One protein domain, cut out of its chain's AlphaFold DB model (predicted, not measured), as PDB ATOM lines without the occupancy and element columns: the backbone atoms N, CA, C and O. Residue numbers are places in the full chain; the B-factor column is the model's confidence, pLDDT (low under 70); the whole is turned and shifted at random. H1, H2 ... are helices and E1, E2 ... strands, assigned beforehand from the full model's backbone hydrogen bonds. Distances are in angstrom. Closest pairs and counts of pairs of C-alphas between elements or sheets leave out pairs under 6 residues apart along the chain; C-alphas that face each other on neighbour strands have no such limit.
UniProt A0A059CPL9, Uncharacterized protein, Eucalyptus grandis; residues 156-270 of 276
ATOM      1  N   SER A 156     237.020 265.546 177.097       71.50
ATOM      2  CA  SER A 156     237.202 264.940 178.426       71.50
ATOM      3  C   SER A 156     237.587 265.935 179.530       71.50
ATOM      4  O   SER A 156     237.655 265.548 180.696       71.50
ATOM      5  N   LEU A 157     237.850 267.202 179.191       73.81
ATOM      6  CA  LEU A 157     238.357 268.192 180.144       73.81
ATOM      7  C   LEU A 157     237.355 268.497 181.254       73.81
ATOM      8  O   LEU A 157     236.174 268.719 181.001       73.81
ATOM      9  N   THR A 158     237.864 268.577 182.485       75.00
ATOM     10  CA  THR A 158     237.086 269.011 183.656       75.00
ATOM     11  C   THR A 158     237.413 270.454 184.043       75.00
ATOM     12  O   THR A 158     236.503 271.197 184.417       75.00
ATOM     13  N   TYR A 159     238.679 270.860 183.907       73.94
ATOM     14  CA  TYR A 159     239.170 272.209 184.184       73.94
ATOM     15  C   TYR A 159     239.880 272.774 182.950       73.94
ATOM     16  O   TYR A 159     240.792 272.150 182.404       73.94
ATOM     17  N   LEU A 160     239.471 273.964 182.517       79.06
ATOM     18  CA  LEU A 160     240.036 274.641 181.355       79.06
ATOM     19  C   LEU A 160     240.300 276.112 181.670       79.06
ATOM     20  O   LEU A 160     239.410 276.832 182.112       79.06
ATOM     21  N   VAL A 161     241.514 276.571 181.398       73.50
ATOM     22  CA  VAL A 161     241.897 277.982 181.456       73.50
ATOM     23  C   VAL A 161     242.294 278.428 180.059       73.50
ATOM     24  O   VAL A 161     243.297 277.970 179.521       73.50
ATOM     25  N   ILE A 162     241.515 279.319 179.460       74.38
ATOM     26  CA  ILE A 162     241.785 279.853 178.135       74.38
ATOM     27  C   ILE A 162     242.454 281.220 178.238       74.38
ATOM     28  O   ILE A 162     241.895 282.147 178.823       74.38
ATOM     29  N   ALA A 163     243.616 281.360 177.606       70.56
ATOM     30  CA  ALA A 163     244.293 282.637 177.403       70.56
ATOM     31  C   ALA A 163     244.365 282.975 175.910       70.56
ATOM     32  O   ALA A 163     245.294 282.569 175.217       70.56
ATOM     33  N   TRP A 164     243.349 283.668 175.392       68.31
ATOM     34  CA  TRP A 164     243.102 283.786 173.951       68.31
ATOM     35  C   TRP A 164     243.399 285.184 173.399       68.31
ATOM     36  O   TRP A 164     242.761 286.163 173.777       68.31
ATOM     37  N   GLN A 165     244.313 285.282 172.430       66.12
ATOM     38  CA  GLN A 165     244.633 286.559 171.776       66.12
ATOM     39  C   GLN A 165     243.845 286.829 170.482       66.12
ATOM     40  O   GLN A 165     243.942 287.921 169.919       66.12
ATOM     41  N   GLY A 166     243.063 285.865 169.990       64.06
ATOM     42  CA  GLY A 166     242.226 286.037 168.800       64.06
ATOM     43  C   GLY A 166     240.915 286.791 169.075       64.06
ATOM     44  O   GLY A 166     240.590 287.140 170.208       64.06
ATOM     45  N   GLN A 167     240.137 287.043 168.020       68.25
ATOM     46  CA  GLN A 167     238.864 287.779 168.120       68.25
ATOM     47  C   GLN A 167     237.662 286.896 168.495       68.25
ATOM     48  O   GLN A 167     236.686 287.408 169.034       68.25
ATOM     49  N   SER A 168     237.732 285.585 168.245       67.31
ATOM     50  CA  SER A 168     236.648 284.630 168.515       67.31
ATOM     51  C   SER A 168     237.176 283.364 169.182       67.31
ATOM     52  O   SER A 168     238.201 282.840 168.750       67.31
ATOM     53  N   LEU A 169     236.470 282.862 170.195       69.81
ATOM     54  CA  LEU A 169     236.752 281.561 170.808       69.81
ATOM     55  C   LEU A 169     236.165 280.410 169.972       69.81
ATOM     56  O   LEU A 169     235.180 280.619 169.256       69.81
ATOM     57  N   PRO A 170     236.723 279.194 170.082       68.50
ATOM     58  CA  PRO A 170     236.103 278.002 169.513       68.50
ATOM     59  C   PRO A 170     234.789 277.645 170.217       68.50
ATOM     60  O   PRO A 170     234.534 278.078 171.341       68.50
ATOM     61  N   HIS A 171     233.956 276.822 169.576       70.75
ATOM     62  CA  HIS A 171     232.729 276.318 170.198       70.75
ATOM     63  C   HIS A 171     233.055 275.421 171.401       70.75
ATOM     64  O   HIS A 171     233.565 274.315 171.243       70.75
ATOM     65  N   LEU A 172     232.722 275.893 172.606       74.38
ATOM     66  CA  LEU A 172     232.971 275.182 173.867       74.38
ATOM     67  C   LEU A 172     231.803 274.276 174.289       74.38
ATOM     68  O   LEU A 172     231.943 273.481 175.216       74.38
ATOM     69  N   SER A 173     230.657 274.360 173.607       72.00
ATOM     70  CA  SER A 173     229.430 273.632 173.953       72.00
ATOM     71  C   SER A 173     229.572 272.104 173.917       72.00
ATOM     72  O   SER A 173     228.824 271.400 174.592       72.00
ATOM     73  N   GLN A 174     230.559 271.580 173.184       75.19
ATOM     74  CA  GLN A 174     230.841 270.143 173.080       75.19
ATOM     75  C   GLN A 174     231.579 269.566 174.305       75.19
ATOM     76  O   GLN A 174     231.671 268.345 174.449       75.19
ATOM     77  N   LEU A 175     232.097 270.416 175.199       77.31
ATOM     78  CA  LEU A 175     232.861 270.014 176.384       77.31
ATOM     79  C   LEU A 175     231.924 269.625 177.537       77.31
ATOM     80  O   LEU A 175     231.829 270.306 178.556       77.31
ATOM     81  N   THR A 176     231.200 268.520 177.375       78.31
ATOM     82  CA  THR A 176     230.124 268.103 178.295       78.31
ATOM     83  C   THR A 176     230.593 267.760 179.712       78.31
ATOM     84  O   THR A 176     229.787 267.800 180.640       78.31
ATOM     85  N   HIS A 177     231.879 267.450 179.898       81.06
ATOM     86  CA  HIS A 177     232.474 267.139 181.202       81.06
ATOM     87  C   HIS A 177     233.071 268.363 181.915       81.06
ATOM     88  O   HIS A 177     233.496 268.244 183.069       81.06
ATOM     89  N   LEU A 178     233.092 269.529 181.260       81.19
ATOM     90  CA  LEU A 178     233.749 270.719 181.784       81.19
ATOM     91  C   LEU A 178     232.984 271.284 182.980       81.19
ATOM     92  O   LEU A 178     231.816 271.656 182.876       81.19
ATOM     93  N   LYS A 179     233.667 271.371 184.123       84.12
ATOM     94  CA  LYS A 179     233.123 271.922 185.369       84.12
ATOM     95  C   LYS A 179     233.630 273.324 185.650       84.12
ATOM     96  O   LYS A 179     232.858 274.120 186.175       84.12
ATOM     97  N   TYR A 180     234.877 273.608 185.289       81.56
ATOM     98  CA  TYR A 180     235.534 274.887 185.528       81.56
ATOM     99  C   TYR A 180     236.078 275.469 184.225       81.56
ATOM    100  O   TYR A 180     236.838 274.799 183.519       81.56
ATOM    101  N   LEU A 181     235.727 276.719 183.935       83.81
ATOM    102  CA  LEU A 181     236.254 277.487 182.811       83.81
ATOM    103  C   LEU A 181     236.774 278.833 183.309       83.81
ATOM    104  O   LEU A 181     236.006 279.623 183.849       83.81
ATOM    105  N   CYS A 182     238.047 279.128 183.070       81.50
ATOM    106  CA  CYS A 182     238.612 280.459 183.272       81.50
ATOM    107  C   CYS A 182     239.002 281.073 181.928       81.50
ATOM    108  O   CYS A 182     239.705 280.438 181.154       81.50
ATOM    109  N   LEU A 183     238.574 282.298 181.642       80.38
ATOM    110  CA  LEU A 183     239.033 283.092 180.504       80.38
ATOM    111  C   LEU A 183     239.943 284.197 181.037       80.38
ATOM    112  O   LEU A 183     239.462 285.094 181.721       80.38
ATOM    113  N   SER A 184     241.240 284.148 180.747       79.44
ATOM    114  CA  SER A 184     242.222 285.107 181.269       79.44
ATOM    115  C   SER A 184     242.921 285.876 180.148       79.44
ATOM    116  O   SER A 184     243.383 285.262 179.192       79.44
ATOM    117  N   HIS A 185     243.055 287.198 180.278       74.31
ATOM    118  CA  HIS A 185     243.793 288.067 179.343       74.31
ATOM    119  C   HIS A 185     243.320 287.980 177.875       74.31
ATOM    120  O   HIS A 185     244.100 288.129 176.930       74.31
ATOM    121  N   CYS A 186     242.015 287.780 177.650       74.25
ATOM    122  CA  CYS A 186     241.434 287.746 176.305       74.25
ATOM    123  C   CYS A 186     241.144 289.162 175.768       74.25
ATOM    124  O   CYS A 186     239.993 289.574 175.621       74.25
ATOM    125  N   HIS A 187     242.186 289.950 175.483       74.44
ATOM    126  CA  HIS A 187     242.053 291.391 175.196       74.44
ATOM    127  C   HIS A 187     241.344 291.748 173.876       74.44
ATOM    128  O   HIS A 187     240.905 292.888 173.706       74.44
ATOM    129  N   ARG A 188     241.251 290.814 172.920       76.81
ATOM    130  CA  ARG A 188     240.597 291.032 171.613       76.81
ATOM    131  C   ARG A 188     239.220 290.382 171.493       76.81
ATOM    132  O   ARG A 188     238.528 290.658 170.519       76.81
ATOM    133  N   LEU A 189     238.845 289.546 172.455       78.50
ATOM    134  CA  LEU A 189     237.599 288.798 172.435       78.50
ATOM    135  C   LEU A 189     236.427 289.728 172.760       78.50
ATOM    136  O   LEU A 189     236.423 290.362 173.813       78.50
ATOM    137  N   GLU A 190     235.439 289.803 171.870       82.12
ATOM    138  CA  GLU A 190     234.250 290.647 172.079       82.12
ATOM    139  C   GLU A 190     233.043 289.863 172.603       82.12
ATOM    140  O   GLU A 190     232.268 290.400 173.398       82.12
ATOM    141  N   CYS A 191     232.915 288.591 172.214       80.69
ATOM    142  CA  CYS A 191     231.822 287.706 172.610       80.69
ATOM    143  C   CYS A 191     232.350 286.291 172.873       80.69
ATOM    144  O   CYS A 191     233.197 285.796 172.127       80.69
ATOM    145  N   VAL A 192     231.817 285.624 173.898       80.00
ATOM    146  CA  VAL A 192     232.078 284.196 174.148       80.00
ATOM    147  C   VAL A 192     230.950 283.369 173.513       80.00
ATOM    148  O   VAL A 192     229.782 283.695 173.751       80.00
ATOM    149  N   PRO A 193     231.262 282.325 172.717       78.62
ATOM    150  CA  PRO A 193     230.265 281.426 172.131       78.62
ATOM    151  C   PRO A 193     229.521 280.632 173.216       78.62
ATOM    152  O   PRO A 193     229.756 280.813 174.408       78.62
ATOM    153  N   GLU A 194     228.611 279.745 172.814       83.31
ATOM    154  CA  GLU A 194     227.859 278.910 173.754       83.31
ATOM    155  C   GLU A 194     228.783 278.115 174.690       83.31
ATOM    156  O   GLU A 194     229.601 277.292 174.262       83.31
ATOM    157  N   LEU A 195     228.623 278.377 175.986       85.06
ATOM    158  CA  LEU A 195     229.284 277.692 177.084       85.06
ATOM    159  C   LEU A 195     228.631 276.325 177.345       85.06
ATOM    160  O   LEU A 195     227.425 276.167 177.136       85.06
ATOM    161  N   PRO A 196     229.387 275.329 177.830       83.69
ATOM    162  CA  PRO A 196     228.836 274.019 178.151       83.69
ATOM    163  C   PRO A 196     227.840 274.101 179.319       83.69
ATOM    164  O   PRO A 196     228.154 274.603 180.393       83.69
ATOM    165  N   ILE A 197     226.638 273.546 179.134       83.38
ATOM    166  CA  ILE A 197     225.526 273.613 180.106       83.38
ATOM    167  C   ILE A 197     225.827 272.971 181.476       83.38
ATOM    168  O   ILE A 197     225.167 273.284 182.466       83.38
ATOM    169  N   GLY A 198     226.810 272.066 181.540       81.69
ATOM    170  CA  GLY A 198     227.250 271.393 182.768       81.69
ATOM    171  C   GLY A 198     228.211 272.213 183.639       81.69
ATOM    172  O   GLY A 198     228.621 271.733 184.699       81.69
ATOM    173  N   LEU A 199     228.570 273.429 183.209       84.81
ATOM    174  CA  LEU A 199     229.562 274.265 183.876       84.81
ATOM    175  C   LEU A 199     229.122 274.628 185.302       84.81
ATOM    176  O   LEU A 199     228.008 275.097 185.538       84.81
ATOM    177  N   SER A 200     230.015 274.392 186.262       86.19
ATOM    178  CA  SER A 200     229.797 274.690 187.680       86.19
ATOM    179  C   SER A 200     230.470 275.993 188.100       86.19
ATOM    180  O   SER A 200     229.960 276.671 188.985       86.19
ATOM    181  N   GLU A 201     231.591 276.349 187.481       86.38
ATOM    182  CA  GLU A 201     232.415 277.494 187.861       86.38
ATOM    183  C   GLU A 201     232.913 278.210 186.595       86.38
ATOM    184  O   GLU A 201     233.457 277.579 185.682       86.38
ATOM    185  N   LEU A 202     232.696 279.525 186.527       87.25
ATOM    186  CA  LEU A 202     233.122 280.387 185.423       87.25
ATOM    187  C   LEU A 202     233.921 281.569 185.976       87.25
ATOM    188  O   LEU A 202     233.399 282.351 186.760       87.25
ATOM    189  N   ALA A 203     235.159 281.735 185.531       85.44
ATOM    190  CA  ALA A 203     235.999 282.875 185.878       85.44
ATOM    191  C   ALA A 203     236.376 283.651 184.612       85.44
ATOM    192  O   ALA A 203     236.729 283.065 183.591       85.44
ATOM    193  N   ILE A 204     236.302 284.977 184.655       84.50
ATOM    194  CA  ILE A 204     236.688 285.854 183.547       84.50
ATOM    195  C   ILE A 204     237.604 286.933 184.105       84.50
ATOM    196  O   ILE A 204     237.167 287.782 184.871       84.50
ATOM    197  N   ALA A 205     238.870 286.917 183.715       83.06
ATOM    198  CA  ALA A 205     239.895 287.823 184.205       83.06
ATOM    199  C   ALA A 205     240.549 288.598 183.058       83.06
ATOM    200  O   ALA A 205     240.915 288.023 182.030       83.06
ATOM    201  N   ARG A 206     240.745 289.908 183.234       80.62
ATOM    202  CA  ARG A 206     241.514 290.772 182.317       80.62
ATOM    203  C   ARG A 206     241.010 290.732 180.856       80.62
ATOM    204  O   ARG A 206     241.783 290.881 179.908       80.62
ATOM    205  N   CYS A 207     239.702 290.559 180.646       81.44
ATOM    206  CA  CYS A 207     239.046 290.487 179.333       81.44
ATOM    207  C   CYS A 207     238.395 291.832 178.955       81.44
ATOM    208  O   CYS A 207     237.174 291.978 178.920       81.44
ATOM    209  N   GLY A 208     239.214 292.845 178.659       80.19
ATOM    210  CA  GLY A 208     238.754 294.238 178.545       80.19
ATOM    211  C   GLY A 208     237.730 294.546 177.437       80.19
ATOM    212  O   GLY A 208     236.956 295.492 177.584       80.19
ATOM    213  N   LYS A 209     237.695 293.774 176.340       83.75
ATOM    214  CA  LYS A 209     236.755 293.979 175.216       83.75
ATOM    215  C   LYS A 209     235.523 293.080 175.245       83.75
ATOM    216  O   LYS A 209     234.634 293.279 174.418       83.75
ATOM    217  N   LEU A 210     235.467 292.127 176.170       83.88
ATOM    218  CA  LEU A 210     234.380 291.167 176.234       83.88
ATOM    219  C   LEU A 210     233.105 291.886 176.678       83.88
ATOM    220  O   LEU A 210     233.079 292.486 177.746       83.88
ATOM    221  N   LYS A 211     232.072 291.866 175.836       83.62
ATOM    222  CA  LYS A 211     230.804 292.572 176.072       83.62
ATOM    223  C   LYS A 211     229.648 291.621 176.331       83.62
ATOM    224  O   LYS A 211     228.695 292.034 176.978       83.62
ATOM    225  N   ALA A 212     229.709 290.394 175.812       82.56
ATOM    226  CA  ALA A 212     228.574 289.485 175.860       82.56
ATOM    227  C   ALA A 212     228.953 288.015 176.087       82.56
ATOM    228  O   ALA A 212     229.997 287.540 175.624       82.56
ATOM    229  N   LEU A 213     228.055 287.300 176.766       82.88
ATOM    230  CA  LEU A 213     228.077 285.858 177.008       82.88
ATOM    231  C   LEU A 213     226.779 285.250 176.460       82.88
ATOM    232  O   LEU A 213     225.702 285.488 176.997       82.88
ATOM    233  N   THR A 214     226.882 284.447 175.398       78.50
ATOM    234  CA  THR A 214     225.724 284.094 174.551       78.50
ATOM    235  C   THR A 214     224.643 283.250 175.253       78.50
ATOM    236  O   THR A 214     223.476 283.345 174.889       78.50
ATOM    237  N   ASN A 215     224.996 282.443 176.264       82.88
ATOM    238  CA  ASN A 215     224.074 281.514 176.941       82.88
ATOM    239  C   ASN A 215     224.275 281.432 178.467       82.88
ATOM    240  O   ASN A 215     224.036 280.388 179.079       82.88
ATOM    241  N   LEU A 216     224.703 282.528 179.106       82.94
ATOM    242  CA  LEU A 216     224.899 282.566 180.565       82.94
ATOM    243  C   LEU A 216     223.635 282.121 181.325       82.94
ATOM    244  O   LEU A 216     223.732 281.478 182.370       82.94
ATOM    245  N   SER A 217     222.455 282.401 180.761       82.06
ATOM    246  CA  SER A 217     221.177 282.064 181.376       82.06
ATOM    247  C   SER A 217     220.839 280.586 181.459       82.06
ATOM    248  O   SER A 217     220.017 280.188 182.286       82.06
ATOM    249  N   ASP A 218     221.481 279.776 180.629       85.25
ATOM    250  CA  ASP A 218     221.205 278.347 180.538       85.25
ATOM    251  C   ASP A 218     222.053 277.534 181.530       85.25
ATOM    252  O   ASP A 218     221.801 276.344 181.740       85.25
ATOM    253  N   LEU A 219     223.025 278.172 182.199       85.38
ATOM    254  CA  LEU A 219     223.951 277.548 183.149       85.38
ATOM    255  C   LEU A 219     223.311 277.324 184.530       85.38
ATOM    256  O   LEU A 219     223.686 277.918 185.540       85.38
ATOM    257  N   LYS A 220     222.348 276.404 184.598       85.19
ATOM    258  CA  LYS A 220     221.576 276.086 185.821       85.19
ATOM    259  C   LYS A 220     222.388 275.415 186.936       85.19
ATOM    260  O   LYS A 220     221.912 275.291 188.064       85.19
ATOM    261  N   HIS A 221     223.590 274.939 186.623       86.00
ATOM    262  CA  HIS A 221     224.484 274.277 187.574       86.00
ATOM    263  C   HIS A 221     225.574 275.199 188.127       86.00
ATOM    264  O   HIS A 221     226.361 274.750 188.965       86.00
ATOM    265  N   LEU A 222     225.590 276.470 187.710       85.06
ATOM    266  CA  LEU A 222     226.611 277.431 188.094       85.06
ATOM    267  C   LEU A 222     226.552 277.712 189.605       85.06
ATOM    268  O   LEU A 222     225.516 278.066 190.173       85.06
ATOM    269  N   ARG A 223     227.684 277.497 190.267       85.50
ATOM    270  CA  ARG A 223     227.914 277.686 191.705       85.50
ATOM    271  C   ARG A 223     228.776 278.902 191.985       85.50
ATOM    272  O   ARG A 223     228.667 279.459 193.077       85.50
ATOM    273  N   GLU A 224     229.618 279.253 191.023       84.75
ATOM    274  CA  GLU A 224     230.516 280.389 191.092       84.75
ATOM    275  C   GLU A 224     230.642 281.056 189.722       84.75
ATOM    276  O   GLU A 224     230.837 280.387 188.704       84.75
ATOM    277  N   PHE A 225     230.525 282.378 189.708       88.25
ATOM    278  CA  PHE A 225     230.836 283.218 188.564       88.25
ATOM    279  C   PHE A 225     231.674 284.400 189.038       88.25
ATOM    280  O   PHE A 225     231.204 285.195 189.847       88.25
ATOM    281  N   SER A 226     232.908 284.529 188.560       84.44
ATOM    282  CA  SER A 226     233.785 285.645 188.911       84.44
ATOM    283  C   SER A 226     234.214 286.436 187.679       84.44
ATOM    284  O   SER A 226     234.492 285.890 186.611       84.44
ATOM    285  N   ILE A 227     234.249 287.755 187.836       84.12
ATOM    286  CA  ILE A 227     234.709 288.717 186.844       84.12
ATOM    287  C   ILE A 227     235.776 289.589 187.505       84.12
ATOM    288  O   ILE A 227     235.555 290.190 188.557       84.12
ATOM    289  N   PHE A 228     236.944 289.659 186.884       82.69
ATOM    290  CA  PHE A 228     238.080 290.442 187.337       82.69
ATOM    291  C   PHE A 228     238.613 291.300 186.192       82.69
ATOM    292  O   PHE A 228     238.812 290.801 185.083       82.69
ATOM    293  N   GLU A 229     238.826 292.593 186.440       81.44
ATOM    294  CA  GLU A 229     239.415 293.542 185.479       81.44
ATOM    295  C   GLU A 229     238.807 293.447 184.060       81.44
ATOM    296  O   GLU A 229     239.516 293.443 183.050       81.44
ATOM    297  N   SER A 230     237.475 293.328 183.965       82.50
ATOM    298  CA  SER A 230     236.757 293.142 182.690       82.50
ATOM    299  C   SER A 230     235.566 294.108 182.572       82.50
ATOM    300  O   SER A 230     234.413 293.678 182.497       82.50
ATOM    301  N   PRO A 231     235.821 295.432 182.523       81.94
ATOM    302  CA  PRO A 231     234.800 296.467 182.726       81.94
ATOM    303  C   PRO A 231     233.670 296.441 181.685       81.94
ATOM    304  O   PRO A 231     232.521 296.735 182.010       81.94
ATOM    305  N   SER A 232     233.976 296.055 180.440       84.88
ATOM    306  CA  SER A 232     232.979 295.938 179.365       84.88
ATOM    307  C   SER A 232     231.928 294.865 179.648       84.88
ATOM    308  O   SER A 232     230.765 295.042 179.287       84.88
ATOM    309  N   LEU A 233     232.324 293.771 180.307       83.19
ATOM    310  CA  LEU A 233     231.418 292.685 180.654       83.19
ATOM    311  C   LEU A 233     230.662 293.001 181.943       83.19
ATOM    312  O   LEU A 233     229.471 292.733 182.030       83.19
ATOM    313  N   GLU A 234     231.322 293.608 182.930       80.88
ATOM    314  CA  GLU A 234     230.694 293.973 184.209       80.88
ATOM    315  C   GLU A 234     229.456 294.863 184.033       80.88
ATOM    316  O   GLU A 234     228.478 294.709 184.768       80.88
ATOM    317  N   GLY A 235     229.497 295.773 183.054       79.00
ATOM    318  CA  GLY A 235     228.389 296.658 182.692       79.00
ATOM    319  C   GLY A 235     227.434 296.096 181.636       79.00
ATOM    320  O   GLY A 235     226.572 296.836 181.155       79.00
ATOM    321  N   SER A 236     227.584 294.836 181.226       84.69
ATOM    322  CA  SER A 236     226.794 294.285 180.129       84.69
ATOM    323  C   SER A 236     225.350 293.951 180.536       84.69
ATOM    324  O   SER A 236     225.048 293.737 181.723       84.69
ATOM    325  N   PRO A 237     224.427 293.860 179.557       81.31
ATOM    326  CA  PRO A 237     223.077 293.359 179.793       81.31
ATOM    327  C   PRO A 237     223.072 291.939 180.367       81.31
ATOM    328  O   PRO A 237     222.212 291.629 181.184       81.31
ATOM    329  N   ASP A 238     224.042 291.104 179.993       83.81
ATOM    330  CA  ASP A 238     224.109 289.704 180.421       83.81
ATOM    331  C   ASP A 238     224.391 289.595 181.916       83.81
ATOM    332  O   ASP A 238     223.661 288.914 182.634       83.81
ATOM    333  N   VAL A 239     225.383 290.341 182.416       83.25
ATOM    334  CA  VAL A 239     225.682 290.391 183.857       83.25
ATOM    335  C   VAL A 239     224.541 291.065 184.619       83.25
ATOM    336  O   VAL A 239     224.170 290.620 185.705       83.25
ATOM    337  N   SER A 240     223.926 292.102 184.046       83.69
ATOM    338  CA  SER A 240     222.762 292.770 184.648       83.69
ATOM    339  C   SER A 240     221.556 291.830 184.780       83.69
ATOM    340  O   SER A 240     220.871 291.834 185.807       83.69
ATOM    341  N   ASN A 241     221.302 291.008 183.761       83.81
ATOM    342  CA  ASN A 241     220.256 289.991 183.774       83.81
ATOM    343  C   ASN A 241     220.594 288.880 184.770       83.81
ATOM    344  O   ASN A 241     219.747 288.547 185.596       83.81
ATOM    345  N   PHE A 242     221.838 288.392 184.778       83.81
ATOM    346  CA  PHE A 242     222.313 287.392 185.735       83.81
ATOM    347  C   PHE A 242     222.075 287.827 187.189       83.81
ATOM    348  O   PHE A 242     221.539 287.058 187.990       83.81
ATOM    349  N   ARG A 243     222.382 289.093 187.513       82.25
ATOM    350  CA  ARG A 243     222.120 289.679 188.838       82.25
ATOM    351  C   ARG A 243     220.643 289.711 189.198       82.25
ATOM    352  O   ARG A 243     220.281 289.487 190.350       82.25
ATOM    353  N   ARG A 244     219.788 290.036 188.226       79.44
ATOM    354  CA  ARG A 244     218.352 290.217 188.455       79.44
ATOM    355  C   ARG A 244     217.617 288.886 188.607       79.44
ATOM    356  O   ARG A 244     216.701 288.814 189.422       79.44
ATOM    357  N   THR A 245     217.969 287.876 187.813       79.31
ATOM    358  CA  THR A 245     217.184 286.637 187.698       79.31
ATOM    359  C   THR A 245     217.944 285.403 188.184       79.31
ATOM    360  O   THR A 245     217.501 284.761 189.134       79.31
ATOM    361  N   GLN A 246     219.113 285.092 187.615       80.56
ATOM    362  CA  GLN A 246     219.835 283.846 187.928       80.56
ATOM    363  C   GLN A 246     220.378 283.773 189.347       80.56
ATOM    364  O   GLN A 246     220.371 282.696 189.934       80.56
ATOM    365  N   MET A 247     220.870 284.878 189.913       82.75
ATOM    366  CA  MET A 247     221.464 284.839 191.253       82.75
ATOM    367  C   MET A 247     220.496 284.283 192.304       82.75
ATOM    368  O   MET A 247     220.895 283.477 193.143       82.75
ATOM    369  N   ILE A 248     219.224 284.688 192.234       78.75
ATOM    370  CA  ILE A 248     218.178 284.236 193.157       78.75
ATOM    371  C   ILE A 248     217.872 282.757 192.914       78.75
ATOM    372  O   ILE A 248     217.832 281.978 193.864       78.75
ATOM    373  N   GLU A 249     217.707 282.362 191.650       81.00
ATOM    374  CA  GLU A 249     217.420 280.976 191.258       81.00
ATOM    375  C   GLU A 249     218.534 280.005 191.677       81.00
ATOM    376  O   GLU A 249     218.265 278.893 192.131       81.00
ATOM    377  N   LEU A 250     219.794 280.430 191.563       80.88
ATOM    378  CA  LEU A 250     220.975 279.618 191.859       80.88
ATOM    379  C   LEU A 250     221.421 279.693 193.328       80.88
ATOM    380  O   LEU A 250     222.290 278.909 193.742       80.88
ATOM    381  N   GLY A 251     220.830 280.601 194.112       80.25
ATOM    382  CA  GLY A 251     221.188 280.863 195.507       80.25
ATOM    383  C   GLY A 251     222.574 281.498 195.676       80.25
ATOM    384  O   GLY A 251     223.271 281.187 196.641       80.25
ATOM    385  N   LEU A 252     222.996 282.334 194.724       83.25
ATOM    386  CA  LEU A 252     224.293 283.017 194.716       83.25
ATOM    387  C   LEU A 252     224.214 284.366 195.433       83.25
ATOM    388  O   LEU A 252     223.182 285.041 195.421       83.25
ATOM    389  N   LYS A 253     225.331 284.791 196.023       82.00
ATOM    390  CA  LYS A 253     225.500 286.129 196.598       82.00
ATOM    391  C   LYS A 253     226.570 286.887 195.831       82.00
ATOM    392  O   LYS A 253     227.586 286.303 195.479       82.00
ATOM    393  N   GLU A 254     226.331 288.176 195.600       83.88
ATOM    394  CA  GLU A 254     227.329 289.085 195.035       83.88
ATOM    395  C   GLU A 254     228.245 289.562 196.164       83.88
ATOM    396  O   GLU A 254     227.779 290.039 197.205       83.88
ATOM    397  N   SER A 255     229.547 289.442 195.952       81.81
ATOM    398  CA  SER A 255     230.591 290.002 196.796       81.81
ATOM    399  C   SER A 255     231.588 290.765 195.919       81.81
ATOM    400  O   SER A 255     231.710 290.524 194.714       81.81
ATOM    401  N   ARG A 256     232.282 291.738 196.519       77.88
ATOM    402  CA  ARG A 256     233.458 292.352 195.899       77.88
ATOM    403  C   ARG A 256     234.708 291.722 196.490       77.88
ATOM    404  O   ARG A 256     234.874 291.752 197.710       77.88
ATOM    405  N   GLY A 257     235.562 291.169 195.639       64.44
ATOM    406  CA  GLY A 257     236.856 290.632 196.044       64.44
ATOM    407  C   GLY A 257     237.972 291.679 195.992       64.44
ATOM    408  O   GLY A 257     237.734 292.889 195.905       64.44
ATOM    409  N   PHE A 258     239.214 291.202 196.076       56.41
ATOM    410  CA  PHE A 258     240.412 292.042 196.043       56.41
ATOM    411  C   PHE A 258     240.497 292.836 194.723       56.41
ATOM    412  O   PHE A 258     240.090 292.350 193.671       56.41
ATOM    413  N   MET A 259     240.978 294.085 194.785       57.22
ATOM    414  CA  MET A 259     241.076 295.010 193.635       57.22
ATOM    415  C   MET A 259     239.759 295.277 192.871       57.22
ATOM    416  O   MET A 259     239.774 295.753 191.740       57.22
ATOM    417  N   GLY A 260     238.600 295.051 193.498       64.12
ATOM    418  CA  GLY A 260     237.302 295.392 192.911       64.12
ATOM    419  C   GLY A 260     236.703 294.315 192.007       64.12
ATOM    420  O   GLY A 260     235.761 294.627 191.281       64.12
ATOM    421  N   SER A 261     237.194 293.073 192.088       73.31
ATOM    422  CA  SER A 261     236.601 291.921 191.402       73.31
ATOM    423  C   SER A 261     235.124 291.736 191.774       73.31
ATOM    424  O   SER A 261     234.736 291.918 192.930       73.31
ATOM    425  N   LEU A 262     234.302 291.340 190.808       77.69
ATOM    426  CA  LEU A 262     232.902 290.962 190.994       77.69
ATOM    427  C   LEU A 262     232.812 289.443 191.129       77.69
ATOM    428  O   LEU A 262     233.208 288.726 190.217       77.69
ATOM    429  N   ILE A 263     232.310 288.944 192.257       78.38
ATOM    430  CA  ILE A 263     232.213 287.505 192.531       78.38
ATOM    431  C   ILE A 263     230.762 287.162 192.878       78.38
ATOM    432  O   ILE A 263     230.131 287.839 193.689       78.38
ATOM    433  N   PHE A 264     230.232 286.105 192.268       80.88
ATOM    434  CA  PHE A 264     228.905 285.552 192.520       80.88
ATOM    435  C   PHE A 264     229.043 284.097 192.970       80.88
ATOM    436  O   PHE A 264     229.347 283.236 192.153       80.88
ATOM    437  N   GLU A 265     228.807 283.794 194.245       78.94
ATOM    438  CA  GLU A 265     229.101 282.464 194.804       78.94
ATOM    439  C   GLU A 265     228.092 282.024 195.877       78.94
ATOM    440  O   GLU A 265     227.443 282.846 196.533       78.94
ATOM    441  N   ARG A 266     227.950 280.706 196.087       69.69
ATOM    442  CA  ARG A 266     227.088 280.153 197.157       69.69
ATOM    443  C   ARG A 266     227.673 280.333 198.561       69.69
ATOM    444  O   ARG A 266     226.936 280.274 199.547       69.69
ATOM    445  N   SER A 267     228.990 280.483 198.694       52.25
ATOM    446  CA  SER A 267     229.680 280.653 199.979       52.25
ATOM    447  C   SER A 267     231.039 281.310 199.749       52.25
ATOM    448  O   SER A 267     231.816 280.697 199.028       52.25
ATOM    449  N   PRO A 268     231.346 282.463 200.379       44.91
ATOM    450  CA  PRO A 268     232.617 283.152 200.202       44.91
ATOM    451  C   PRO A 268     233.799 282.280 200.586       44.91
ATOM    452  O   PRO A 268     234.102 282.117 201.772       44.91
ATOM    453  N   ARG A 269     234.459 281.700 199.580       43.34
ATOM    454  CA  ARG A 269     235.777 281.090 199.743       43.34
ATOM    455  C   ARG A 269     236.790 282.048 199.152       43.34
ATOM    456  O   ARG A 269     236.786 282.335 197.967       43.34
ATOM    457  N   TRP A 270     237.679 282.527 200.010       36.66
ATOM    458  CA  TRP A 270     238.867 283.248 199.587       36.66
ATOM    459  C   TRP A 270     239.752 282.282 198.791       36.66
ATOM    460  O   TRP A 270     240.521 281.530 199.384       36.66
TER     461      TRP A 270
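AT A GLANCE: This is residues 156 to 270 of the 276 residues of an uncharacterized protein of Eucalyptus grandis (UniProt A0A059CPL9). With little regular structure, the chain winds in stacked turns: E1 to E4 stand side by side in a six-stranded wall, and their long links fold back over one face, which H2 also covers near E5. The 115 printed residues, under half in named elements, run E1 E2 E3 E4 H1 H2 E5 E6, class mixed; the mixed sheet's order is E1 E2 E3 E4 E6 E5. It is compact, radius of gyration of the C-alphas 12.9 A, spans 32 by 30 by 26 A.

IN THESE COORDINATES: E1 is residues 159 to 162, from C-alpha (239.170, 272.209, 184.184); E2 180 to 184; E3 201 to 205; E4 224 to 228; H1 231 to 234; H2 237 to 250, 18.4 A; E5 253 to 256; E6 262 to 265, to C-alpha (229.101, 282.464, 194.804).

HOW THE PARTS SIT: E2 is parallel to E1 (N 160 and O 180, 2.9 A) and E3 (N 183 and O 203, 2.8 A), within hydrogen-bond range. H2, 8 of 10 O i to N i+4 pairs within range, is on the sheet, height 9.9 A; H1 only grazes it.

THE WHOLE: The printed part has no cut. Residues 164 to 170, 257 to 260 and 266 to 270 have pLDDT under 70.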